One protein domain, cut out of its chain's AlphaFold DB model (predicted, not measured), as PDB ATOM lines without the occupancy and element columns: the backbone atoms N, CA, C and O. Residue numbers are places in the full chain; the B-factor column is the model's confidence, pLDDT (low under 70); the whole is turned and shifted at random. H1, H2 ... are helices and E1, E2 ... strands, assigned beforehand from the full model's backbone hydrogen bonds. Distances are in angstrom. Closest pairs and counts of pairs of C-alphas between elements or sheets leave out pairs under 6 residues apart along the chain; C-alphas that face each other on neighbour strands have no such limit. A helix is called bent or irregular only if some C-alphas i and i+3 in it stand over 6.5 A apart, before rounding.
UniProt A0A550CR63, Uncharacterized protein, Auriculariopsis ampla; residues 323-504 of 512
ATOM      1  N   ARG A 323     259.608 471.457 386.590       68.94
ATOM      2  CA  ARG A 323     260.486 470.304 386.814       68.94
ATOM      3  C   ARG A 323     261.737 470.458 385.972       68.94
ATOM      4  O   ARG A 323     261.681 470.916 384.833       68.94
ATOM      5  N   LEU A 324     262.861 470.035 386.527       70.94
ATOM      6  CA  LEU A 324     264.154 470.098 385.864       70.94
ATOM      7  C   LEU A 324     264.630 468.694 385.499       70.94
ATOM      8  O   LEU A 324     264.771 467.826 386.363       70.94
ATOM      9  N   CYS A 325     264.957 468.484 384.226       72.94
ATOM     10  CA  CYS A 325     265.608 467.257 383.808       72.94
ATOM     11  C   CYS A 325     267.115 467.321 384.077       72.94
ATOM     12  O   CYS A 325     267.858 468.010 383.384       72.94
ATOM     13  N   GLY A 326     267.595 466.529 385.035       68.94
ATOM     14  CA  GLY A 326     269.024 466.456 385.367       68.94
ATOM     15  C   GLY A 326     269.922 465.796 384.307       68.94
ATOM     16  O   GLY A 326     271.123 465.697 384.537       68.94
ATOM     17  N   GLN A 327     269.367 465.300 383.191       72.25
ATOM     18  CA  GLN A 327     270.138 464.709 382.086       72.25
ATOM     19  C   GLN A 327     270.341 465.689 380.927       72.25
ATOM     20  O   GLN A 327     271.479 465.974 380.566       72.25
ATOM     21  N   CYS A 328     269.252 466.203 380.348       68.00
ATOM     22  CA  CYS A 328     269.313 467.156 379.233       68.00
ATOM     23  C   CYS A 328     269.355 468.621 379.684       68.00
ATOM     24  O   CYS A 328     269.527 469.500 378.851       68.00
ATOM     25  N   PHE A 329     269.252 468.887 380.992       64.12
ATOM     26  CA  PHE A 329     269.245 470.234 381.570       64.12
ATOM     27  C   PHE A 329     268.072 471.109 381.081       64.12
ATOM     28  O   PHE A 329     268.114 472.332 381.201       64.12
ATOM     29  N   THR A 330     267.003 470.479 380.580       67.00
ATOM     30  CA  THR A 330     265.771 471.142 380.134       67.00
ATOM     31  C   THR A 330     264.799 471.341 381.295       67.00
ATOM     32  O   THR A 330     264.646 470.464 382.154       67.00
ATOM     33  N   ILE A 331     264.128 472.492 381.309       68.19
ATOM     34  CA  ILE A 331     263.079 472.843 382.271       68.19
ATOM     35  C   ILE A 331     261.716 472.602 381.620       68.19
ATOM     36  O   ILE A 331     261.503 472.973 380.469       68.19
ATOM     37  N   TRP A 332     260.795 472.015 382.375       69.62
ATOM     38  CA  TRP A 332     259.448 471.678 381.932       69.62
ATOM     39  C   TRP A 332     258.414 472.231 382.897       69.62
ATOM     40  O   TRP A 332     258.569 472.075 384.107       69.62
ATOM     41  N   HIS A 333     257.330 472.817 382.395       69.38
ATOM     42  CA  HIS A 333     256.179 473.108 383.246       69.38
ATOM     43  C   HIS A 333     255.469 471.810 383.627       69.38
ATOM     44  O   HIS A 333     255.284 470.938 382.781       69.38
ATOM     45  N   VAL A 334     255.038 471.690 384.883       71.12
ATOM     46  CA  VAL A 334     254.284 470.525 385.372       71.12
ATOM     47  C   VAL A 334     253.018 470.336 384.544       71.12
ATOM     48  O   VAL A 334     252.781 469.228 384.090       71.12
ATOM     49  N   LEU A 335     252.285 471.410 384.237       68.19
ATOM     50  CA  LEU A 335     251.093 471.335 383.385       68.19
ATOM     51  C   LEU A 335     251.408 470.791 381.983       68.19
ATOM     52  O   LEU A 335     250.654 469.988 381.442       68.19
ATOM     53  N   CYS A 336     252.551 471.164 381.399       68.94
ATOM     54  CA  CYS A 336     252.983 470.612 380.113       68.94
ATOM     55  C   CYS A 336     253.405 469.143 380.244       68.94
ATOM     56  O   CYS A 336     253.193 468.359 379.328       68.94
ATOM     57  N   LEU A 337     253.967 468.740 381.382       73.81
ATOM     58  CA  LEU A 337     254.254 467.334 381.668       73.81
ATOM     59  C   LEU A 337     253.008 466.517 381.993       73.81
ATOM     60  O   LEU A 337     253.059 465.311 381.832       73.81
ATOM     61  N   GLU A 338     251.923 467.130 382.452       71.56
ATOM     62  CA  GLU A 338     250.629 466.463 382.633       71.56
ATOM     63  C   GLU A 338     249.876 466.356 381.299       71.56
ATOM     64  O   GLU A 338     249.189 465.369 381.058       71.56
ATOM     65  N   THR A 339     250.045 467.347 380.416       65.50
ATOM     66  CA  THR A 339     249.378 467.399 379.104       65.50
ATOM     67  C   THR A 339     250.100 466.558 378.047       65.50
ATOM     68  O   THR A 339     249.464 465.800 377.319       65.50
ATOM     69  N   HIS A 340     251.430 466.674 377.960       61.72
ATOM     70  CA  HIS A 340     252.263 466.030 376.929       61.72
ATOM     71  C   HIS A 340     253.154 464.923 377.498       61.72
ATOM     72  O   HIS A 340     253.506 463.969 376.801       61.72
ATOM     73  N   GLY A 341     253.546 465.043 378.766       58.16
ATOM     74  CA  GLY A 341     254.230 463.972 379.474       58.16
ATOM     75  C   GLY A 341     253.223 462.926 379.949       58.16
ATOM     76  O   GLY A 341     252.102 463.225 380.348       58.16
ATOM     77  N   LYS A 342     253.615 461.655 379.925       66.44
ATOM     78  CA  LYS A 342     252.872 460.638 380.669       66.44
ATOM     79  C   LYS A 342     253.332 460.729 382.116       66.44
ATOM     80  O   LYS A 342     254.503 460.454 382.395       66.44
ATOM     81  N   GLN A 343     252.440 461.122 383.026       74.06
ATOM     82  CA  GLN A 343     252.659 460.862 384.446       74.06
ATOM     83  C   GLN A 343     252.946 459.368 384.602       74.06
ATOM     84  O   GLN A 343     252.239 458.524 384.050       74.06
ATOM     85  N   VAL A 344     254.017 459.046 385.316       79.94
ATOM     86  CA  VAL A 344     254.475 457.670 385.454       79.94
ATOM     87  C   VAL A 344     254.073 457.147 386.814       79.94
ATOM     88  O   VAL A 344     254.381 457.752 387.844       79.94
ATOM     89  N   ASN A 345     253.437 455.983 386.817       82.56
ATOM     90  CA  ASN A 345     253.304 455.204 388.030       82.56
ATOM     91  C   ASN A 345     254.573 454.369 388.227       82.56
ATOM     92  O   ASN A 345     254.738 453.331 387.598       82.56
ATOM     93  N   LEU A 346     255.468 454.810 389.114       82.62
ATOM     94  CA  LEU A 346     256.698 454.068 389.416       82.62
ATOM     95  C   LEU A 346     256.451 452.698 390.074       82.62
ATOM     96  O   LEU A 346     257.393 451.921 390.206       82.62
ATOM     97  N   LEU A 347     255.219 452.408 390.511       81.56
ATOM     98  CA  LEU A 347     254.834 451.087 391.014       81.56
ATOM     99  C   LEU A 347     254.534 450.080 389.900       81.56
ATOM    100  O   LEU A 347     254.390 448.902 390.206       81.56
ATOM    101  N   ASP A 348     254.434 450.516 388.642       86.38
ATOM    102  CA  ASP A 348     254.331 449.603 387.504       86.38
ATOM    103  C   ASP A 348     255.592 448.722 387.432       86.38
ATOM    104  O   ASP A 348     256.719 449.224 387.511       86.38
ATOM    105  N   ASP A 349     255.407 447.406 387.296       86.94
ATOM    106  CA  ASP A 349     256.500 446.431 387.261       86.94
ATOM    107  C   ASP A 349     257.517 446.741 386.156       86.94
ATOM    108  O   ASP A 349     258.723 446.596 386.373       86.94
ATOM    109  N   PHE A 350     257.060 447.238 385.004       87.75
ATOM    110  CA  PHE A 350     257.930 447.629 383.900       87.75
ATOM    111  C   PHE A 350     258.811 448.833 384.265       87.75
ATOM    112  O   PHE A 350     260.019 448.843 384.001       87.75
ATOM    113  N   GLU A 351     258.232 449.848 384.908       88.19
ATOM    114  CA  GLU A 351     258.947 451.060 385.329       88.19
ATOM    115  C   GLU A 351     259.946 450.740 386.446       88.19
ATOM    116  O   GLU A 351     261.118 451.136 386.394       88.19
ATOM    117  N   LYS A 352     259.514 449.937 387.421       88.62
ATOM    118  CA  LYS A 352     260.364 449.429 388.495       88.62
ATOM    119  C   LYS A 352     261.539 448.636 387.934       88.62
ATOM    120  O   LYS A 352     262.682 448.927 388.290       88.62
ATOM    121  N   GLN A 353     261.296 447.681 387.037       90.12
ATOM    122  CA  GLN A 353     262.357 446.898 386.401       90.12
ATOM    123  C   GLN A 353     263.340 447.806 385.649       90.12
ATOM    124  O   GLN A 353     264.550 447.712 385.861       90.12
ATOM    125  N   THR A 354     262.827 448.771 384.881       89.12
ATOM    126  CA  THR A 354     263.641 449.767 384.169       89.12
ATOM    127  C   THR A 354     264.566 450.535 385.121       89.12
ATOM    128  O   THR A 354     265.745 450.732 384.822       89.12
ATOM    129  N   ILE A 355     264.076 450.959 386.292       89.81
ATOM    130  CA  ILE A 355     264.886 451.664 387.303       89.81
ATOM    131  C   ILE A 355     265.925 450.737 387.953       89.81
ATOM    132  O   ILE A 355     267.062 451.145 388.235       89.81
ATOM    133  N   MET A 356     265.548 449.488 388.216       89.69
ATOM    134  CA  MET A 356     266.437 448.508 388.834       89.69
ATOM    135  C   MET A 356     267.587 448.117 387.901       89.69
ATOM    136  O   MET A 356     268.720 447.993 388.367       89.69
ATOM    137  N   GLU A 357     267.343 448.026 386.594       90.19
ATOM    138  CA  GLU A 357     268.344 447.644 385.590       90.19
ATOM    139  C   GLU A 357     269.186 448.833 385.098       90.19
ATOM    140  O   GLU A 357     270.396 448.703 384.900       90.19
ATOM    141  N   ASN A 358     268.595 450.025 384.958       87.19
ATOM    142  CA  ASN A 358     269.293 451.186 384.408       87.19
ATOM    143  C   ASN A 358     270.084 451.956 385.480       87.19
ATOM    144  O   ASN A 358     269.534 452.594 386.382       87.19
ATOM    145  N   GLU A 359     271.409 451.967 385.340       84.56
ATOM    146  CA  GLU A 359     272.313 452.663 386.259       84.56
ATOM    147  C   GLU A 359     272.113 454.191 386.273       84.56
ATOM    148  O   GLU A 359     272.363 454.839 387.293       84.56
ATOM    149  N   GLN A 360     271.586 454.783 385.196       81.31
ATOM    150  CA  GLN A 360     271.249 456.211 385.159       81.31
ATOM    151  C   GLN A 360     270.171 456.581 386.192       81.31
ATOM    152  O   GLN A 360     270.185 457.688 386.742       81.31
ATOM    153  N   HIS A 361     269.272 455.646 386.507       84.69
ATOM    154  CA  HIS A 361     268.170 455.830 387.453       84.69
ATOM    155  C   HIS A 361     268.447 455.197 388.814       84.69
ATOM    156  O   HIS A 361     267.569 455.163 389.673       84.69
ATOM    157  N   ALA A 362     269.691 454.782 389.073       86.19
ATOM    158  CA  ALA A 362     270.055 454.124 390.320       86.19
ATOM    159  C   ALA A 362     269.693 454.945 391.571       86.19
ATOM    160  O   ALA A 362     269.520 454.358 392.634       86.19
ATOM    161  N   HIS A 363     269.608 456.277 391.471       86.19
ATOM    162  CA  HIS A 363     269.233 457.169 392.575       86.19
ATOM    163  C   HIS A 363     267.781 456.983 393.041       86.19
ATOM    164  O   HIS A 363     267.488 457.247 394.197       86.19
ATOM    165  N   LEU A 364     266.901 456.461 392.184       89.69
ATOM    166  CA  LEU A 364     265.503 456.175 392.515       89.69
ATOM    167  C   LEU A 364     265.315 454.824 393.205       89.69
ATOM    168  O   LEU A 364     264.269 454.583 393.791       89.69
ATOM    169  N   ARG A 365     266.325 453.941 393.190       90.25
ATOM    170  CA  ARG A 365     266.226 452.606 393.808       90.25
ATOM    171  C   ARG A 365     265.935 452.667 395.306       90.25
ATOM    172  O   ARG A 365     265.308 451.756 395.833       90.25
ATOM    173  N   TYR A 366     266.345 453.754 395.966       89.81
ATOM    174  CA  TYR A 366     266.014 453.999 397.366       89.81
ATOM    175  C   TYR A 366     264.501 453.981 397.605       89.81
ATOM    176  O   TYR A 366     264.069 453.427 398.607       89.81
ATOM    177  N   LEU A 367     263.696 454.487 396.660       88.69
ATOM    178  CA  LEU A 367     262.235 454.542 396.766       88.69
ATOM    179  C   LEU A 367     261.579 453.160 396.902       88.69
ATOM    180  O   LEU A 367     260.490 453.057 397.454       88.69
ATOM    181  N   PHE A 368     262.240 452.109 396.411       88.56
ATOM    182  CA  PHE A 368     261.768 450.724 396.489       88.56
ATOM    183  C   PHE A 368     262.351 449.956 397.680       88.56
ATOM    184  O   PHE A 368     262.139 448.750 397.785       88.56
ATOM    185  N   SER A 369     263.131 450.618 398.538       86.88
ATOM    186  CA  SER A 369     263.693 449.992 399.729       86.88
ATOM    187  C   SER A 369     262.694 450.004 400.880       86.88
ATOM    188  O   SER A 369     261.926 450.951 401.052       86.88
ATOM    189  N   ASP A 370     262.783 448.995 401.742       82.81
ATOM    190  CA  ASP A 370     262.018 448.956 402.988       82.81
ATOM    191  C   ASP A 370     262.372 450.105 403.948       82.81
ATOM    192  O   ASP A 370     261.690 450.304 404.949       82.81
ATOM    193  N   GLU A 371     263.465 450.832 403.701       83.50
ATOM    194  CA  GLU A 371     263.914 451.913 404.573       83.50
ATOM    195  C   GLU A 371     263.055 453.174 404.452       83.50
ATOM    196  O   GLU A 371     262.974 453.923 405.421       83.50
ATOM    197  N   VAL A 372     262.403 453.406 403.307       82.88
ATOM    198  CA  VAL A 372     261.735 454.683 402.982       82.88
ATOM    199  C   VAL A 372     260.726 455.100 404.048       82.88
ATOM    200  O   VAL A 372     260.735 456.244 404.496       82.88
ATOM    201  N   THR A 373     259.872 454.172 404.476       80.19
ATOM    202  CA  THR A 373     258.794 454.430 405.441       80.19
ATOM    203  C   THR A 373     259.167 454.059 406.876       80.19
ATOM    204  O   THR A 373     258.443 454.400 407.804       80.19
ATOM    205  N   LYS A 374     260.309 453.386 407.089       85.88
ATOM    206  CA  LYS A 374     260.806 453.017 408.428       85.88
ATOM    207  C   LYS A 374     261.550 454.159 409.127       85.88
ATOM    208  O   LYS A 374     261.809 454.072 410.325       85.88
ATOM    209  N   ARG A 375     261.944 455.207 408.393       85.00
ATOM    210  CA  ARG A 375     262.682 456.354 408.947       85.00
ATOM    211  C   ARG A 375     261.778 457.210 409.854       85.00
ATOM    212  O   ARG A 375     260.594 457.354 409.554       85.00
ATOM    213  N   PRO A 376     262.326 457.834 410.918       88.00
ATOM    214  CA  PRO A 376     261.554 458.696 411.814       88.00
ATOM    215  C   PRO A 376     260.843 459.824 411.064       88.00
ATOM    216  O   PRO A 376     261.427 460.436 410.172       88.00
ATOM    217  N   MET A 377     259.600 460.147 411.411       87.44
ATOM    218  CA  MET A 377     258.899 461.260 410.769       87.44
ATOM    219  C   MET A 377     259.563 462.599 411.143       87.44
ATOM    220  O   MET A 377     259.750 462.862 412.331       87.44
ATOM    221  N   PRO A 378     259.899 463.479 410.181       85.56
ATOM    222  CA  PRO A 378     260.419 464.799 410.498       85.56
ATOM    223  C   PRO A 378     259.380 465.636 411.253       85.56
ATOM    224  O   PRO A 378     258.189 465.618 410.919       85.56
ATOM    225  N   ALA A 379     259.840 466.415 412.234       80.62
ATOM    226  CA  ALA A 379     258.987 467.319 413.000       80.62
ATOM    227  C   ALA A 379     258.248 468.318 412.089       80.62
ATOM    228  O   ALA A 379     258.708 468.668 410.998       80.62
ATOM    229  N   PHE A 380     257.070 468.773 412.519       73.00
ATOM    230  CA  PHE A 380     256.397 469.882 411.846       73.00
ATOM    231  C   PHE A 380     257.175 471.173 412.103       73.00
ATOM    232  O   PHE A 380     257.341 471.589 413.248       73.00
ATOM    233  N   ASN A 381     257.611 471.825 411.029       65.88
ATOM    234  CA  ASN A 381     258.149 473.173 411.106       65.88
ATOM    235  C   ASN A 381     256.998 474.160 410.908       65.88
ATOM    236  O   ASN A 381     256.346 474.137 409.866       65.88
ATOM    237  N   ASN A 382     256.769 475.049 411.875       58.72
ATOM    238  CA  ASN A 382     255.881 476.192 411.670       58.72
ATOM    239  C   ASN A 382     256.460 477.037 410.522       58.72
ATOM    240  O   ASN A 382     257.636 477.394 410.564       58.72
ATOM    241  N   PHE A 383     255.664 477.282 409.480       54.75
ATOM    242  CA  PHE A 383     256.058 477.737 408.138       54.75
ATOM    243  C   PHE A 383     256.818 479.079 408.060       54.75
ATOM    244  O   PHE A 383     256.322 480.062 407.518       54.75
ATOM    245  N   GLY A 384     258.058 479.142 408.542       50.50
ATOM    246  CA  GLY A 384     258.995 480.227 408.232       50.50
ATOM    247  C   GLY A 384     258.749 481.557 408.951       50.50
ATOM    248  O   GLY A 384     259.617 482.427 408.892       50.50
ATOM    249  N   PHE A 385     257.632 481.712 409.666       53.50
ATOM    250  CA  PHE A 385     257.368 482.863 410.526       53.50
ATOM    251  C   PHE A 385     257.502 482.445 411.987       53.50
ATOM    252  O   PHE A 385     256.578 481.925 412.613       53.50
ATOM    253  N   GLY A 386     258.692 482.654 412.539       54.72
ATOM    254  CA  GLY A 386     258.889 482.580 413.973       54.72
ATOM    255  C   GLY A 386     258.004 483.600 414.691       54.72
ATOM    256  O   GLY A 386     257.673 484.661 414.158       54.72
ATOM    257  N   LYS A 387     257.681 483.310 415.957       56.91
ATOM    258  CA  LYS A 387     256.964 484.238 416.853       56.91
ATOM    259  C   LYS A 387     257.698 485.578 417.052       56.91
ATOM    260  O   LYS A 387     257.123 486.506 417.608       56.91
ATOM    261  N   SER A 388     258.961 485.693 416.622       61.81
ATOM    262  CA  SER A 388     259.775 486.904 416.728       61.81
ATOM    263  C   SER A 388     260.306 487.370 415.371       61.81
ATOM    264  O   SER A 388     260.671 486.573 414.505       61.81
ATOM    265  N   LEU A 389     260.419 488.692 415.214       58.59
ATOM    266  CA  LEU A 389     261.009 489.317 414.026       58.59
ATOM    267  C   LEU A 389     262.451 488.859 413.789       58.59
ATOM    268  O   LEU A 389     262.833 488.642 412.646       58.59
ATOM    269  N   LEU A 390     263.227 488.662 414.858       64.31
ATOM    270  CA  LEU A 390     264.616 488.206 414.778       64.31
ATOM    271  C   LEU A 390     264.740 486.833 414.101       64.31
ATOM    272  O   LEU A 390     265.558 486.682 413.200       64.31
ATOM    273  N   LYS A 391     263.867 485.872 414.437       63.69
ATOM    274  CA  LYS A 391     263.833 484.552 413.777       63.69
ATOM    275  C   LYS A 391     263.442 484.642 412.299       63.69
ATOM    276  O   LYS A 391     263.875 483.827 411.490       63.69
ATOM    277  N   ASN A 392     262.650 485.647 411.926       61.31
ATOM    278  CA  ASN A 392     262.252 485.855 410.532       61.31
ATOM    279  C   ASN A 392     263.400 486.421 409.686       61.31
ATOM    280  O   ASN A 392     263.489 486.100 408.499       61.31
ATOM    281  N   PHE A 393     264.302 487.198 410.293       63.09
ATOM    282  CA  PHE A 393     265.511 487.709 409.639       63.09
ATOM    283  C   PHE A 393     266.678 486.712 409.623       63.09
ATOM    284  O   PHE A 393     267.596 486.884 408.826       63.09
ATOM    285  N   ASP A 394     266.626 485.663 410.444       66.38
ATOM    286  CA  ASP A 394     267.621 484.591 410.469       66.38
ATOM    287  C   ASP A 394     267.422 483.608 409.299       66.38
ATOM    288  O   ASP A 394     266.735 482.590 409.401       66.38
ATOM    289  N   ILE A 395     267.947 483.975 408.128       64.44
ATOM    290  CA  ILE A 395     267.835 483.210 406.872       64.44
ATOM    291  C   ILE A 395     268.803 482.015 406.845       64.44
ATOM    292  O   ILE A 395     268.519 481.003 406.190       64.44
ATOM    293  N   ASP A 396     269.908 482.124 407.577       70.56
ATOM    294  CA  ASP A 396     270.979 481.128 407.639       70.56
ATOM    295  C   ASP A 396     270.806 480.168 408.825       70.56
ATOM    296  O   ASP A 396     271.585 479.232 408.992       70.56
ATOM    297  N   ASP A 397     269.727 480.348 409.596       71.75
ATOM    298  CA  ASP A 397     269.396 479.552 410.774       71.75
ATOM    299  C   ASP A 397     270.542 479.538 411.808       71.75
ATOM    300  O   ASP A 397     270.834 478.513 412.431       71.75
ATOM    301  N   GLU A 398     271.204 480.691 411.985       75.38
ATOM    302  CA  GLU A 398     272.256 480.922 412.983       75.38
ATOM    303  C   GLU A 398     271.722 480.684 414.408       75.38
ATOM    304  O   GLU A 398     272.445 480.186 415.271       75.38
ATOM    305  N   MET A 399     270.439 480.978 414.653       74.50
ATOM    306  CA  MET A 399     269.754 480.728 415.925       74.50
ATOM    307  C   MET A 399     269.305 479.271 416.097       74.50
ATOM    308  O   MET A 399     268.687 478.957 417.117       74.50
ATOM    309  N   GLN A 400     269.567 478.400 415.113       78.06
ATOM    310  CA  GLN A 400     269.175 476.986 415.108       78.06
ATOM    311  C   GLN A 400     267.686 476.782 415.425       78.06
ATOM    312  O   GLN A 400     267.293 475.873 416.157       78.06
ATOM    313  N   ALA A 401     266.838 477.656 414.883       75.56
ATOM    314  CA  ALA A 401     265.397 477.587 415.068       75.56
ATOM    315  C   ALA A 401     264.778 476.381 414.344       75.56
ATOM    316  O   ALA A 401     263.673 475.972 414.704       75.56
ATOM    317  N   TYR A 402     265.477 475.822 413.349       78.50
ATOM    318  CA  TYR A 402     265.035 474.668 412.573       78.50
ATOM    319  C   TYR A 402     266.039 473.512 412.683       78.50
ATOM    320  O   TYR A 402     267.238 473.646 412.418       78.50
ATOM    321  N   SER A 403     265.552 472.328 413.047       81.75
ATOM    322  CA  SER A 403     266.382 471.127 413.111       81.75
ATOM    323  C   SER A 403     266.556 470.488 411.733       81.75
ATOM    324  O   SER A 403     265.708 470.596 410.842       81.75
ATOM    325  N   VAL A 404     267.692 469.816 411.549       84.06
ATOM    326  CA  VAL A 404     267.874 468.877 410.439       84.06
ATOM    327  C   VAL A 404     267.006 467.643 410.713       84.06
ATOM    328  O   VAL A 404     266.999 467.167 411.851       84.06
ATOM    329  N   PRO A 405     266.280 467.105 409.715       83.62
ATOM    330  CA  PRO A 405     265.531 465.865 409.878       83.62
ATOM    331  C   PRO A 405     266.422 464.713 410.346       83.62
ATOM    332  O   PRO A 405     267.456 464.427 409.742       83.62
ATOM    333  N   GLU A 406     265.998 464.021 411.401       83.50
ATOM    334  CA  GLU A 406     266.779 462.932 411.978       83.50
ATOM    335  C   GLU A 406     266.972 461.780 410.978       83.50
ATOM    336  O   GLU A 406     266.061 461.410 410.218       83.50
ATOM    337  N   GLY A 407     268.189 461.228 410.976       82.81
ATOM    338  CA  GLY A 407     268.557 460.066 410.175       82.81
ATOM    339  C   GLY A 407     268.487 460.299 408.666       82.81
ATOM    340  O   GLY A 407     268.321 459.325 407.931       82.81
ATOM    341  N   VAL A 408     268.564 461.555 408.210       87.50
ATOM    342  CA  VAL A 408     268.582 461.893 406.785       87.50
ATOM    343  C   VAL A 408     269.824 461.322 406.101       87.50
ATOM    344  O   VAL A 408     270.924 461.336 406.650       87.50
ATOM    345  N   THR A 409     269.655 460.792 404.889       88.38
ATOM    346  CA  THR A 409     270.766 460.231 404.103       88.38
ATOM    347  C   THR A 409     270.822 460.827 402.705       88.38
ATOM    348  O   THR A 409     269.812 461.264 402.156       88.38
ATOM    349  N   TRP A 410     272.000 460.801 402.077       89.00
ATOM    350  CA  TRP A 410     272.130 461.252 400.690       89.00
ATOM    351  C   TRP A 410     271.335 460.402 399.700       89.00
ATOM    352  O   TRP A 410     270.850 460.946 398.714       89.00
ATOM    353  N   ASP A 411     271.173 459.101 399.950       88.81
ATOM    354  CA  ASP A 411     270.337 458.241 399.106       88.81
ATOM    355  C   ASP A 411     268.864 458.662 399.173       88.81
ATOM    356  O   ASP A 411     268.208 458.764 398.136       88.81
ATOM    357  N   GLU A 412     268.379 458.994 400.372       90.12
ATOM    358  CA  GLU A 412     267.024 459.499 400.587       90.12
ATOM    359  C   GLU A 412     266.792 460.837 399.876       90.12
ATOM    360  O   GLU A 412     265.827 460.992 399.128       90.12
ATOM    361  N   ILE A 413     267.708 461.793 400.050       89.31
ATOM    362  CA  ILE A 413     267.613 463.106 399.402       89.31
ATOM    363  C   ILE A 413     267.708 462.962 397.872       89.31
ATOM    364  O   ILE A 413     266.947 463.590 397.140       89.31
ATOM    365  N   ALA A 414     268.623 462.131 397.363       88.00
ATOM    366  CA  ALA A 414     268.847 461.962 395.925       88.00
ATOM    367  C   ALA A 414     267.639 461.364 395.187       88.00
ATOM    368  O   ALA A 414     267.489 461.599 393.979       88.00
ATOM    369  N   ALA A 415     266.819 460.596 395.907       88.38
ATOM    370  CA  ALA A 415     265.603 459.962 395.420       88.38
ATOM    371  C   ALA A 415     264.413 460.924 395.307       88.38
ATOM    372  O   ALA A 415     263.411 460.577 394.684       88.38
ATOM    373  N   LEU A 416     264.506 462.130 395.875       86.75
ATOM    374  CA  LEU A 416     263.463 463.134 395.726       86.75
ATOM    375  C   LEU A 416     263.401 463.649 394.273       86.75
ATOM    376  O   LEU A 416     264.442 463.822 393.619       86.75
ATOM    377  N   PRO A 417     262.192 463.929 393.755       77.31
ATOM    378  CA  PRO A 417     262.032 464.594 392.466       77.31
ATOM    379  C   PRO A 417     262.579 466.026 392.530       77.31
ATOM    380  O   PRO A 417     262.436 466.716 393.547       77.31
ATOM    381  N   LEU A 418     263.186 466.491 391.433       70.69
ATOM    382  CA  LEU A 418     263.698 467.860 391.321       70.69
ATOM    383  C   LEU A 418     262.517 468.818 391.130       70.69
ATOM    384  O   LEU A 418     262.059 469.073 390.015       70.69
ATOM    385  N   LYS A 419     261.995 469.302 392.258       66.75
ATOM    386  CA  LYS A 419     260.847 470.204 392.332       66.75
ATOM    387  C   LYS A 419     261.321 471.617 392.659       66.75
ATOM    388  O   LYS A 419     261.959 471.819 393.695       66.75
ATOM    389  N   ARG A 420     260.898 472.598 391.859       54.94
ATOM    390  CA  ARG A 420     260.922 473.998 392.279       54.94
ATOM    391  C   ARG A 420     259.591 474.344 392.928       54.94
ATOM    392  O   ARG A 420     258.556 474.291 392.273       54.94
ATOM    393  N   LYS A 421     259.624 474.695 394.212       50.38
ATOM    394  CA  LYS A 421     258.588 475.517 394.839       50.38
ATOM    395  C   LYS A 421     259.209 476.890 395.047       50.38
ATOM    396  O   LYS A 421     260.082 477.050 395.897       50.38
ATOM    397  N   SER A 422     258.826 477.870 394.241       43.97
ATOM    398  CA  SER A 422     259.094 479.263 394.576       43.97
ATOM    399  C   SER A 422     258.157 479.644 395.709       43.97
ATOM    400  O   SER A 422     256.986 479.905 395.475       43.97
ATOM    401  N   PHE A 423     258.647 479.666 396.945       38.09
ATOM    402  CA  PHE A 423     257.932 480.424 397.961       38.09
ATOM    403  C   PHE A 423     258.065 481.897 397.578       38.09
ATOM    404  O   PHE A 423     259.193 482.376 397.402       38.09
ATOM    405  N   ALA A 424     256.946 482.603 397.425       33.72
ATOM    406  CA  ALA A 424     256.968 484.048 397.281       33.72
ATOM    407  C   ALA A 424     257.716 484.638 398.491       33.72
ATOM    408  O   ALA A 424     257.261 484.566 399.631       33.72
ATOM    409  N   GLY A 425     258.925 485.155 398.258       36.12
ATOM    410  CA  GLY A 425     259.541 486.133 399.146       36.12
ATOM    411  C   GLY A 425     260.898 485.844 399.792       36.12
ATOM    412  O   GLY A 425     261.518 486.838 400.154       36.12
ATOM    413  N   MET A 426     261.418 484.616 399.984       37.69
ATOM    414  CA  MET A 426     262.601 484.477 400.884       37.69
ATOM    415  C   MET A 426     263.596 483.303 400.720       37.69
ATOM    416  O   MET A 426     264.455 483.157 401.590       37.69
ATOM    417  N   ALA A 427     263.586 482.476 399.671       45.16
ATOM    418  CA  ALA A 427     264.497 481.315 399.617       45.16
ATOM    419  C   ALA A 427     265.584 481.423 398.523       45.16
ATOM    420  O   ALA A 427     265.295 481.140 397.365       45.16
ATOM    421  N   PRO A 428     266.839 481.790 398.864       43.38
ATOM    422  CA  PRO A 428     267.957 481.772 397.918       43.38
ATOM    423  C   PRO A 428     268.511 480.359 397.615       43.38
ATOM    424  O   PRO A 428     269.042 480.169 396.528       43.38
ATOM    425  N   ALA A 429     268.297 479.347 398.475       48.00
ATOM    426  CA  ALA A 429     268.576 477.935 398.152       48.00
ATOM    427  C   ALA A 429     267.290 477.157 397.843       48.00
ATOM    428  O   ALA A 429     266.351 477.168 398.643       48.00
ATOM    429  N   SER A 430     267.273 476.438 396.716       58.72
ATOM    430  CA  SER A 430     266.190 475.522 396.349       58.72
ATOM    431  C   SER A 430     266.495 474.089 396.797       58.72
ATOM    432  O   SER A 430     267.652 473.672 396.874       58.72
ATOM    433  N   LEU A 431     265.449 473.298 397.056       68.06
ATOM    434  CA  LEU A 431     265.560 471.853 397.298       68.06
ATOM    435  C   LEU A 431     266.362 471.153 396.182       68.06
ATOM    436  O   LEU A 431     267.049 470.165 396.416       68.06
ATOM    437  N   GLU A 432     266.329 471.702 394.972       68.75
ATOM    438  CA  GLU A 432     267.041 471.198 393.801       68.75
ATOM    439  C   GLU A 432     268.562 471.240 393.969       68.75
ATOM    440  O   GLU A 432     269.234 470.305 393.533       68.75
ATOM    441  N   MET A 433     269.113 472.280 394.612       70.00
ATOM    442  CA  MET A 433     270.548 472.344 394.923       70.00
ATOM    443  C   MET A 433     270.945 471.167 395.811       70.00
ATOM    444  O   MET A 433     271.905 470.457 395.524       70.00
ATOM    445  N   VAL A 434     270.140 470.919 396.844       77.19
ATOM    446  CA  VAL A 434     270.360 469.864 397.835       77.19
ATOM    447  C   VAL A 434     270.246 468.479 397.193       77.19
ATOM    448  O   VAL A 434     271.091 467.620 397.420       77.19
ATOM    449  N   ILE A 435     269.245 468.263 396.333       78.50
ATOM    450  CA  ILE A 435     269.068 467.003 395.590       78.50
ATOM    451  C   ILE A 435     270.200 466.794 394.577       78.50
ATOM    452  O   ILE A 435     270.690 465.675 394.408       78.50
ATOM    453  N   THR A 436     270.630 467.854 393.891       76.50
ATOM    454  CA  THR A 436     271.742 467.791 392.932       76.50
ATOM    455  C   THR A 436     273.030 467.402 393.640       76.50
ATOM    456  O   THR A 436     273.731 466.494 393.183       76.50
ATOM    457  N   GLU A 437     273.309 468.030 394.781       79.50
ATOM    458  CA  GLU A 437     274.451 467.679 395.613       79.50
ATOM    459  C   GLU A 437     274.337 466.248 396.143       79.50
ATOM    460  O   GLU A 437     275.278 465.474 396.005       79.50
ATOM    461  N   ALA A 438     273.163 465.826 396.615       84.50
ATOM    462  CA  ALA A 438     272.931 464.453 397.057       84.50
ATOM    463  C   ALA A 438     273.258 463.423 395.971       84.50
ATOM    464  O   ALA A 438     273.918 462.412 396.222       84.50
ATOM    465  N   ARG A 439     272.860 463.698 394.724       84.81
ATOM    466  CA  ARG A 439     273.184 462.845 393.571       84.81
ATOM    467  C   ARG A 439     274.688 462.830 393.271       84.81
ATOM    468  O   ARG A 439     275.194 461.779 392.865       84.81
ATOM    469  N   LYS A 440     275.412 463.941 393.473       81.81
ATOM    470  CA  LYS A 440     276.885 464.003 393.356       81.81
ATOM    471  C   LYS A 440     277.565 463.203 394.470       81.81
ATOM    472  O   LYS A 440     278.357 462.311 394.163       81.81
ATOM    473  N   GLN A 441     277.197 463.450 395.727       82.94
ATOM    474  CA  GLN A 441     277.717 462.759 396.911       82.94
ATOM    475  C   GLN A 441     277.514 461.248 396.800       82.94
ATOM    476  O   GLN A 441     278.460 460.480 396.944       82.94
ATOM    477  N   ARG A 442     276.325 460.802 396.386       85.12
ATOM    478  CA  ARG A 442     276.030 459.386 396.144       85.12
ATOM    479  C   ARG A 442     276.952 458.745 395.102       85.12
ATOM    480  O   ARG A 442     277.467 457.643 395.315       85.12
ATOM    481  N   LYS A 443     277.168 459.415 393.963       81.88
ATOM    482  CA  LYS A 443     278.103 458.940 392.925       81.88
ATOM    483  C   LYS A 443     279.526 458.847 393.478       81.88
ATOM    484  O   LYS A 443     280.207 457.853 393.222       81.88
ATOM    485  N   ALA A 444     279.943 459.833 394.266       77.75
ATOM    486  CA  ALA A 444     281.251 459.862 394.902       77.75
ATOM    487  C   ALA A 444     281.431 458.738 395.933       77.75
ATOM    488  O   ALA A 444     282.406 457.991 395.856       77.75
ATOM    489  N   THR A 445     280.460 458.524 396.827       79.38
ATOM    490  CA  THR A 445     280.468 457.425 397.806       79.38
ATOM    491  C   THR A 445     280.550 456.066 397.117       79.38
ATOM    492  O   THR A 445     281.327 455.206 397.535       79.38
ATOM    493  N   LYS A 446     279.793 455.861 396.030       80.81
ATOM    494  CA  LYS A 446     279.850 454.616 395.251       80.81
ATOM    495  C   LYS A 446     281.227 454.405 394.614       80.81
ATOM    496  O   LYS A 446     281.757 453.297 394.680       80.81
ATOM    497  N   ALA A 447     281.816 455.446 394.025       76.50
ATOM    498  CA  ALA A 447     283.151 455.373 393.430       76.50
ATOM    499  C   ALA A 447     284.238 455.083 394.479       76.50
ATOM    500  O   ALA A 447     285.094 454.230 394.243       76.50
ATOM    501  N   ALA A 448     284.158 455.730 395.646       78.25
ATOM    502  CA  ALA A 448     285.063 455.507 396.769       78.25
ATOM    503  C   ALA A 448     284.986 454.059 397.284       78.25
ATOM    504  O   ALA A 448     286.013 453.393 397.386       78.25
ATOM    505  N   ARG A 449     283.774 453.527 397.508       80.56
ATOM    506  CA  ARG A 449     283.569 452.123 397.921       80.56
ATOM    507  C   ARG A 449     284.089 451.117 396.896       80.56
ATOM    508  O   ARG A 449     284.562 450.053 397.271       80.56
ATOM    509  N   ALA A 450     284.006 451.447 395.609       79.00
ATOM    510  CA  ALA A 450     284.514 450.601 394.534       79.00
ATOM    511  C   ALA A 450     286.041 450.693 394.339       79.00
ATOM    512  O   ALA A 450     286.556 450.065 393.418       79.00
ATOM    513  N   GLY A 451     286.757 451.506 395.129       72.38
ATOM    514  CA  GLY A 451     288.189 451.761 394.935       72.38
ATOM    515  C   GLY A 451     288.511 452.494 393.626       72.38
ATOM    516  O   GLY A 451     289.648 452.470 393.169       72.38
ATOM    517  N   LYS A 452     287.511 453.130 392.998       67.88
ATOM    518  CA  LYS A 452     287.614 453.820 391.698       67.88
ATOM    519  C   LYS A 452     287.653 455.343 391.846       67.88
ATOM    520  O   LYS A 452     287.253 456.060 390.926       67.88
ATOM    521  N   GLY A 453     288.071 455.848 393.007       58.81
ATOM    522  CA  GLY A 453     288.207 457.283 393.239       58.81
ATOM    523  C   GLY A 453     289.195 457.881 392.241       58.81
ATOM    524  O   GLY A 453     290.355 457.486 392.212       58.81
ATOM    525  N   ARG A 454     288.729 458.805 391.394       56.66
ATOM    526  CA  ARG A 454     289.637 459.654 390.616       56.66
ATOM    527  C   ARG A 454     290.309 460.636 391.571       56.66
ATOM    528  O   ARG A 454     289.677 461.093 392.522       56.66
ATOM    529  N   GLU A 455     291.558 460.978 391.294       47.12
ATOM    530  CA  GLU A 455     292.218 462.119 391.922       47.12
ATOM    531  C   GLU A 455     291.360 463.374 391.649       47.12
ATOM    532  O   GLU A 455     291.013 463.646 390.499       47.12
ATOM    533  N   GLY A 456     290.888 464.048 392.705       53.25
ATOM    534  CA  GLY A 456     289.930 465.163 392.610       53.25
ATOM    535  C   GLY A 456     288.438 464.797 392.686       53.25
ATOM    536  O   GLY A 456     287.594 465.682 392.565       53.25
ATOM    537  N   ALA A 457     288.067 463.527 392.901       55.59
ATOM    538  CA  ALA A 457     286.671 463.181 393.178       55.59
ATOM    539  C   ALA A 457     286.208 463.806 394.515       55.59
ATOM    540  O   ALA A 457     286.965 463.764 395.489       55.59
ATOM    541  N   PRO A 458     284.981 464.359 394.595       60.28
ATOM    542  CA  PRO A 458     284.496 464.986 395.818       60.28
ATOM    543  C   PRO A 458     284.495 463.978 396.970       60.28
ATOM    544  O   PRO A 458     284.012 462.854 396.833       60.28
ATOM    545  N   ILE A 459     285.074 464.374 398.101       66.69
ATOM    546  CA  ILE A 459     285.118 463.545 399.307       66.69
ATOM    547  C   ILE A 459     283.680 463.387 399.817       66.69
ATOM    548  O   ILE A 459     283.004 464.409 399.950       66.69
ATOM    549  N   PRO A 460     283.202 462.157 400.101       69.44
ATOM    550  CA  PRO A 460     281.887 461.954 400.695       69.44
ATOM    551  C   PRO A 460     281.755 462.736 402.005       69.44
ATOM    552  O   PRO A 460     282.494 462.465 402.951       69.44
ATOM    553  N   LYS A 461     280.826 463.690 402.056       78.69
ATOM    554  CA  LYS A 461     280.548 464.502 403.255       78.69
ATOM    555  C   LYS A 461     279.291 464.007 403.952       78.69
ATOM    556  O   LYS A 461     278.457 463.366 403.313       78.69
ATOM    557  N   SER A 462     279.115 464.297 405.238       81.31
ATOM    558  CA  SER A 462     277.782 464.186 405.853       81.31
ATOM    559  C   SER A 462     276.877 465.334 405.380       81.31
ATOM    560  O   SER A 462     277.358 466.331 404.835       81.31
ATOM    561  N   PHE A 463     275.562 465.198 405.564       83.19
ATOM    562  CA  PHE A 463     274.622 466.265 405.214       83.19
ATOM    563  C   PHE A 463     274.851 467.519 406.072       83.19
ATOM    564  O   PHE A 463     274.823 468.634 405.563       83.19
ATOM    565  N   GLU A 464     275.151 467.331 407.354       83.00
ATOM    566  CA  GLU A 464     275.466 468.393 408.311       83.00
ATOM    567  C   GLU A 464     276.756 469.120 407.933       83.00
ATOM    568  O   GLU A 464     276.773 470.345 407.912       83.00
ATOM    569  N   GLN A 465     277.803 468.381 407.548       82.62
ATOM    570  CA  GLN A 465     279.051 468.974 407.058       82.62
ATOM    571  C   GLN A 465     278.813 469.836 405.817       82.62
ATOM    572  O   GLN A 465     279.335 470.942 405.723       82.62
ATOM    573  N   TRP A 466     278.001 469.352 404.872       82.50
ATOM    574  CA  TRP A 466     277.643 470.137 403.694       82.50
ATOM    575  C   TRP A 466     276.820 471.382 404.055       82.50
ATOM    576  O   TRP A 466     277.079 472.456 403.519       82.50
ATOM    577  N   LEU A 467     275.863 471.272 404.982       79.38
ATOM    578  CA  LEU A 467     275.097 472.420 405.476       79.38
ATOM    579  C   LEU A 467     275.974 473.463 406.176       79.38
ATOM    580  O   LEU A 467     275.702 474.655 406.055       79.38
ATOM    581  N   ASP A 468     276.997 473.035 406.912       79.31
ATOM    582  CA  ASP A 468     277.931 473.947 407.566       79.31
ATOM    583  C   ASP A 468     278.782 474.708 406.545       79.31
ATOM    584  O   ASP A 468     278.924 475.919 406.666       79.31
ATOM    585  N   GLU A 469     279.272 474.041 405.497       76.19
ATOM    586  CA  GLU A 469     279.976 474.699 404.384       76.19
ATOM    587  C   GLU A 469     279.069 475.663 403.609       76.19
ATOM    588  O   GLU A 469     279.513 476.690 403.095       76.19
ATOM    589  N   LEU A 470     277.774 475.352 403.550       71.81
ATOM    590  CA  LEU A 470     276.772 476.178 402.895       71.81
ATOM    591  C   LEU A 470     276.590 477.542 403.590       71.81
ATOM    592  O   LEU A 470     276.135 478.479 402.938       71.81
ATOM    593  N   LYS A 471     276.982 477.685 404.868       68.69
ATOM    594  CA  LYS A 471     276.959 478.971 405.603       68.69
ATOM    595  C   LYS A 471     277.816 480.037 404.930       68.69
ATOM    596  O   LYS A 471     277.491 481.222 404.991       68.69
ATOM    597  N   ASP A 472     278.901 479.614 404.288       65.00
ATOM    598  CA  ASP A 472     279.829 480.513 403.609       65.00
ATOM    599  C   ASP A 472     279.352 480.871 402.188       65.00
ATOM    600  O   ASP A 472     279.791 481.874 401.609       65.00
ATOM    601  N   ASP A 473     278.409 480.102 401.627       59.81
ATOM    602  CA  ASP A 473     277.776 480.415 400.351       59.81
ATOM    603  C   ASP A 473     276.674 481.458 400.542       59.81
ATOM    604  O   ASP A 473     275.545 481.185 400.949       59.81
ATOM    605  N   ARG A 474     276.987 482.692 400.141       51.19
ATOM    606  CA  ARG A 474     276.055 483.824 400.194       51.19
ATOM    607  C   ARG A 474     274.739 483.554 399.462       51.19
ATOM    608  O   ARG A 474     273.768 484.264 399.726       51.19
ATOM    609  N   ASN A 475     274.694 482.618 398.516       48.97
ATOM    610  CA  ASN A 475     273.505 482.289 397.732       48.97
ATOM    611  C   ASN A 475     272.652 481.181 398.342       48.97
ATOM    612  O   ASN A 475     271.643 480.822 397.743       48.97
ATOM    613  N   ALA A 476     272.992 480.670 399.518       56.69
ATOM    614  CA  ALA A 476     272.242 479.595 400.122       56.69
ATOM    615  C   ALA A 476     271.511 480.033 401.392       56.69
ATOM    616  O   ALA A 476     272.022 480.812 402.178       56.69
ATOM    617  N   SER A 477     270.279 479.551 401.581       67.00
ATOM    618  CA  SER A 477     269.553 479.697 402.848       67.00
ATOM    619  C   SER A 477     269.412 478.331 403.482       67.00
ATOM    620  O   SER A 477     268.623 477.499 403.027       67.00
ATOM    621  N   ILE A 478     270.156 478.121 404.563       75.62
ATOM    622  CA  ILE A 478     270.101 476.888 405.352       75.62
ATOM    623  C   ILE A 478     268.697 476.682 405.915       75.62
ATOM    624  O   ILE A 478     268.169 475.571 405.851       75.62
ATOM    625  N   ARG A 479     268.038 477.756 406.371       75.88
ATOM    626  CA  ARG A 479     266.638 477.706 406.808       75.88
ATOM    627  C   ARG A 479     265.722 477.163 405.713       75.88
ATOM    628  O   ARG A 479     264.933 476.255 405.965       75.88
ATOM    629  N   ALA A 480     265.819 477.706 404.498       72.12
ATOM    630  CA  ALA A 480     264.980 477.281 403.380       72.12
ATOM    631  C   ALA A 480     265.230 475.815 403.008       72.12
ATOM    632  O   ALA A 480     264.273 475.069 402.796       72.12
ATOM    633  N   VAL A 481     266.498 475.388 402.999       77.06
ATOM    634  CA  VAL A 481     266.876 473.985 402.794       77.06
ATOM    635  C   VAL A 481     266.218 473.093 403.839       77.06
ATOM    636  O   VAL A 481     265.536 472.141 403.467       77.06
ATOM    637  N   LYS A 482     266.357 473.413 405.130       80.62
ATOM    638  CA  LYS A 482     265.777 472.619 406.221       80.62
ATOM    639  C   LYS A 482     264.255 472.538 406.125       80.62
ATOM    640  O   LYS A 482     263.706 471.441 406.216       80.62
ATOM    641  N   ILE A 483     263.567 473.657 405.888       77.56
ATOM    642  CA  ILE A 483     262.099 473.695 405.770       77.56
ATOM    643  C   ILE A 483     261.619 472.861 404.578       77.56
ATOM    644  O   ILE A 483     260.762 471.990 404.743       77.56
ATOM    645  N   MET A 484     262.177 473.096 403.385       78.19
ATOM    646  CA  MET A 484     261.750 472.381 402.181       78.19
ATOM    647  C   MET A 484     262.085 470.897 402.256       78.19
ATOM    648  O   MET A 484     261.237 470.065 401.944       78.19
ATOM    649  N   LEU A 485     263.287 470.552 402.719       82.69
ATOM    650  CA  LEU A 485     263.674 469.159 402.881       82.69
ATOM    651  C   LEU A 485     262.750 468.451 403.873       82.69
ATOM    652  O   LEU A 485     262.227 467.391 403.551       82.69
ATOM    653  N   THR A 486     262.463 469.065 405.025       84.56
ATOM    654  CA  THR A 486     261.516 468.525 406.016       84.56
ATOM    655  C   THR A 486     260.155 468.235 405.382       84.56
ATOM    656  O   THR A 486     259.640 467.130 405.520       84.56
ATOM    657  N   SER A 487     259.582 469.190 404.640       80.25
ATOM    658  CA  SER A 487     258.284 469.008 403.973       80.25
ATOM    659  C   SER A 487     258.297 467.829 402.991       80.25
ATOM    660  O   SER A 487     257.403 466.984 403.022       80.25
ATOM    661  N   HIS A 488     259.334 467.716 402.160       83.56
ATOM    662  CA  HIS A 488     259.422 466.652 401.159       83.56
ATOM    663  C   HIS A 488     259.710 465.278 401.767       83.56
ATOM    664  O   HIS A 488     259.107 464.290 401.342       83.56
ATOM    665  N   LEU A 489     260.580 465.212 402.777       88.12
ATOM    666  CA  LEU A 489     260.861 463.976 403.503       88.12
ATOM    667  C   LEU A 489     259.640 463.482 404.264       88.12
ATOM    668  O   LEU A 489     259.434 462.279 404.337       88.12
ATOM    669  N   ARG A 490     258.790 464.374 404.779       86.62
ATOM    670  CA  ARG A 490     257.523 463.961 405.390       86.62
ATOM    671  C   ARG A 490     256.621 463.256 404.394       86.62
ATOM    672  O   ARG A 490     256.138 462.180 404.708       86.62
ATOM    673  N   VAL A 491     256.429 463.822 403.199       84.19
ATOM    674  CA  VAL A 491     255.628 463.175 402.144       84.19
ATOM    675  C   VAL A 491     256.237 461.828 401.755       84.19
ATOM    676  O   VAL A 491     255.518 460.843 401.630       84.19
ATOM    677  N   LEU A 492     257.564 461.771 401.597       87.50
ATOM    678  CA  LEU A 492     258.266 460.533 401.263       87.50
ATOM    679  C   LEU A 492     258.126 459.469 402.365       87.50
ATOM    680  O   LEU A 492     257.807 458.327 402.061       87.50
ATOM    681  N   ARG A 493     258.327 459.826 403.636       88.56
ATOM    682  CA  ARG A 493     258.276 458.894 404.773       88.56
ATOM    683  C   ARG A 493     256.841 458.492 405.140       88.56
ATOM    684  O   ARG A 493     256.646 457.386 405.630       88.56
ATOM    685  N   SER A 494     255.839 459.346 404.894       85.44
ATOM    686  CA  SER A 494     254.429 459.060 405.214       85.44
ATOM    687  C   SER A 494     253.706 458.283 404.118       85.44
ATOM    688  O   SER A 494     253.032 457.299 404.404       85.44
ATOM    689  N   LYS A 495     253.834 458.731 402.866       78.62
ATOM    690  CA  LYS A 495     253.092 458.201 401.715       78.62
ATOM    691  C   LYS A 495     253.971 457.339 400.799       78.62
ATOM    692  O   LYS A 495     253.444 456.715 399.885       78.62
ATOM    693  N   GLY A 496     255.292 457.290 401.008       79.75
ATOM    694  CA  GLY A 496     256.212 456.507 400.179       79.75
ATOM    695  C   GLY A 496     256.236 456.957 398.716       79.75
ATOM    696  O   GLY A 496     256.058 458.135 398.393       79.75
ATOM    697  N   LEU A 497     256.424 455.982 397.823       77.94
ATOM    698  CA  LEU A 497     256.285 456.127 396.369       77.94
ATOM    699  C   LEU A 497     254.941 456.755 395.941       77.94
ATOM    700  O   LEU A 497     254.992 457.732 395.192       77.94
ATOM    701  N   PRO A 498     253.767 456.283 396.425       77.06
ATOM    702  CA  PRO A 498     252.464 456.878 396.096       77.06
ATOM    703  C   PRO A 498     252.339 458.382 396.372       77.06
ATOM    704  O   PRO A 498     251.543 459.063 395.732       77.06
ATOM    705  N   GLY A 499     253.114 458.919 397.319       72.06
ATOM    706  CA  GLY A 499     253.079 460.338 397.673       72.06
ATOM    707  C   GLY A 499     253.785 461.272 396.689       72.06
ATOM    708  O   GLY A 499     253.691 462.490 396.833       72.06
ATOM    709  N   GLN A 500     254.535 460.745 395.717       77.25
ATOM    710  CA  GLN A 500     255.349 461.546 394.803       77.25
ATOM    711  C   GLN A 500     254.848 461.407 393.360       77.25
ATOM    712  O   GLN A 500     254.770 460.308 392.820       77.25
ATOM    713  N   ARG A 501     254.562 462.540 392.703       77.44
ATOM    714  CA  ARG A 501     254.290 462.585 391.256       77.44
ATOM    715  C   ARG A 501     255.600 462.548 390.467       77.44
ATOM    716  O   ARG A 501     256.483 463.364 390.743       77.44
ATOM    717  N   TRP A 502     255.666 461.656 389.482       83.94
ATOM    718  CA  TRP A 502     256.811 461.446 388.595       83.94
ATOM    719  C   TRP A 502     256.400 461.590 387.138       83.94
ATOM    720  O   TRP A 502     255.309 461.172 386.748       83.94
ATOM    721  N   PHE A 503     257.299 462.132 386.327       83.12
ATOM    722  CA  PHE A 503     257.101 462.258 384.885       83.12
ATOM    723  C   PHE A 503     258.313 461.715 384.136       83.12
ATOM    724  O   PHE A 503     259.400 461.593 384.703       83.12
ATOM    725  N   ARG A 504     258.150 461.426 382.843       82.62
ATOM    726  CA  ARG A 504     259.293 461.276 381.936       82.62
ATOM    727  C   ARG A 504     259.552 462.588 381.215       82.62
ATOM    728  O   ARG A 504     258.628 463.220 380.713       82.62
TER     729      ARG A 504
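What this domain is: This is residues 323 to 504 of the 512 residues of an uncharacterized protein of Auriculariopsis ampla (UniProt A0A550CR63). Two long helices, H6 and H8, meet near their first ends in a wide V; the short H5 sits in the opening of the V, and H3 packs on H5 and makes a corner with H2. Long loops surround these helices, with H4 far out on one loop and the short strand E1 and H1 lying well away from the V. The printed part has 182 residues with one named strand followed by eight named helices, E1 and then H1 to H8; it is mostly helix, though under half of the residues are in named elements. It is compact, with a radius of gyration of the C-alphas of 17.1 A and spans of 51 by 45 by 33 A.

How they stand to each other: E1, residues 331 to 333, pairs with no named strand and meets H1, residues 334 to 339, only through their link. H1 touches no helix. H2, residues 349 to 357, and H3, residues 359 to 368, touch only at the corner, at a steep tilt of 57 degrees, opposite ways; their closest C-alphas, of Ile 355 and His 361, are 5.3 A apart. H4, residues 389 to 393, is apart from the other helices. H5, residues 410 to 414, touches H3, with the C-alphas of His 363 and Ala 414 closest at 5.9 A. H6, residues 431 to 449, touches H5 with residues 434 to 442 alone; the C-alphas of Trp 410 and Ala 438 are closest, at 4.9 A. H7, residues 463 to 470, and H6 are near each other. H8, residues 478 to 495, touches H6 about perpendicular, at 76 degrees, with residues 481 to 485 alone; the C-alphas of Leu 431 and Val 481 are closest, at 6.0 A. H7 and H8 are close but not clearly touching, with the C-alphas of Leu 467 and Ile 478 closest at 6.7 A. Residues 343 to 344 pair with 502 to 503, antiparallel. In H1, H2 and H4 to H8 every O i to N i+4 pair is within hydrogen-bond range; in H3 it is 0 of 6, beside 5 of 7 O i to N i+3 pairs.

Where its parts are: E1 begins at C-alpha 331, (263.079, 472.843, 382.271). H3 is 14.8 A long and irregular, with C-alphas 360 and 363 7.7 A apart. H6 is 26.7 A long, from C-alpha 431 at (265.560, 471.853, 397.298). H8 is 25.5 A long and ends at C-alpha 495, (253.092, 458.201, 401.715).

The domain as a whole: The two C-alphas farthest apart, of Phe 350 and Leu 389, are 51.5 A from each other. The printed part has no cut. The links H3 to H4, H4 to H5, H5 to H6 and H6 to H7 are long. The mean pLDDT of the printed part is 74.3; 59 residues are under 70, among them 381 to 395 and 419 to 432.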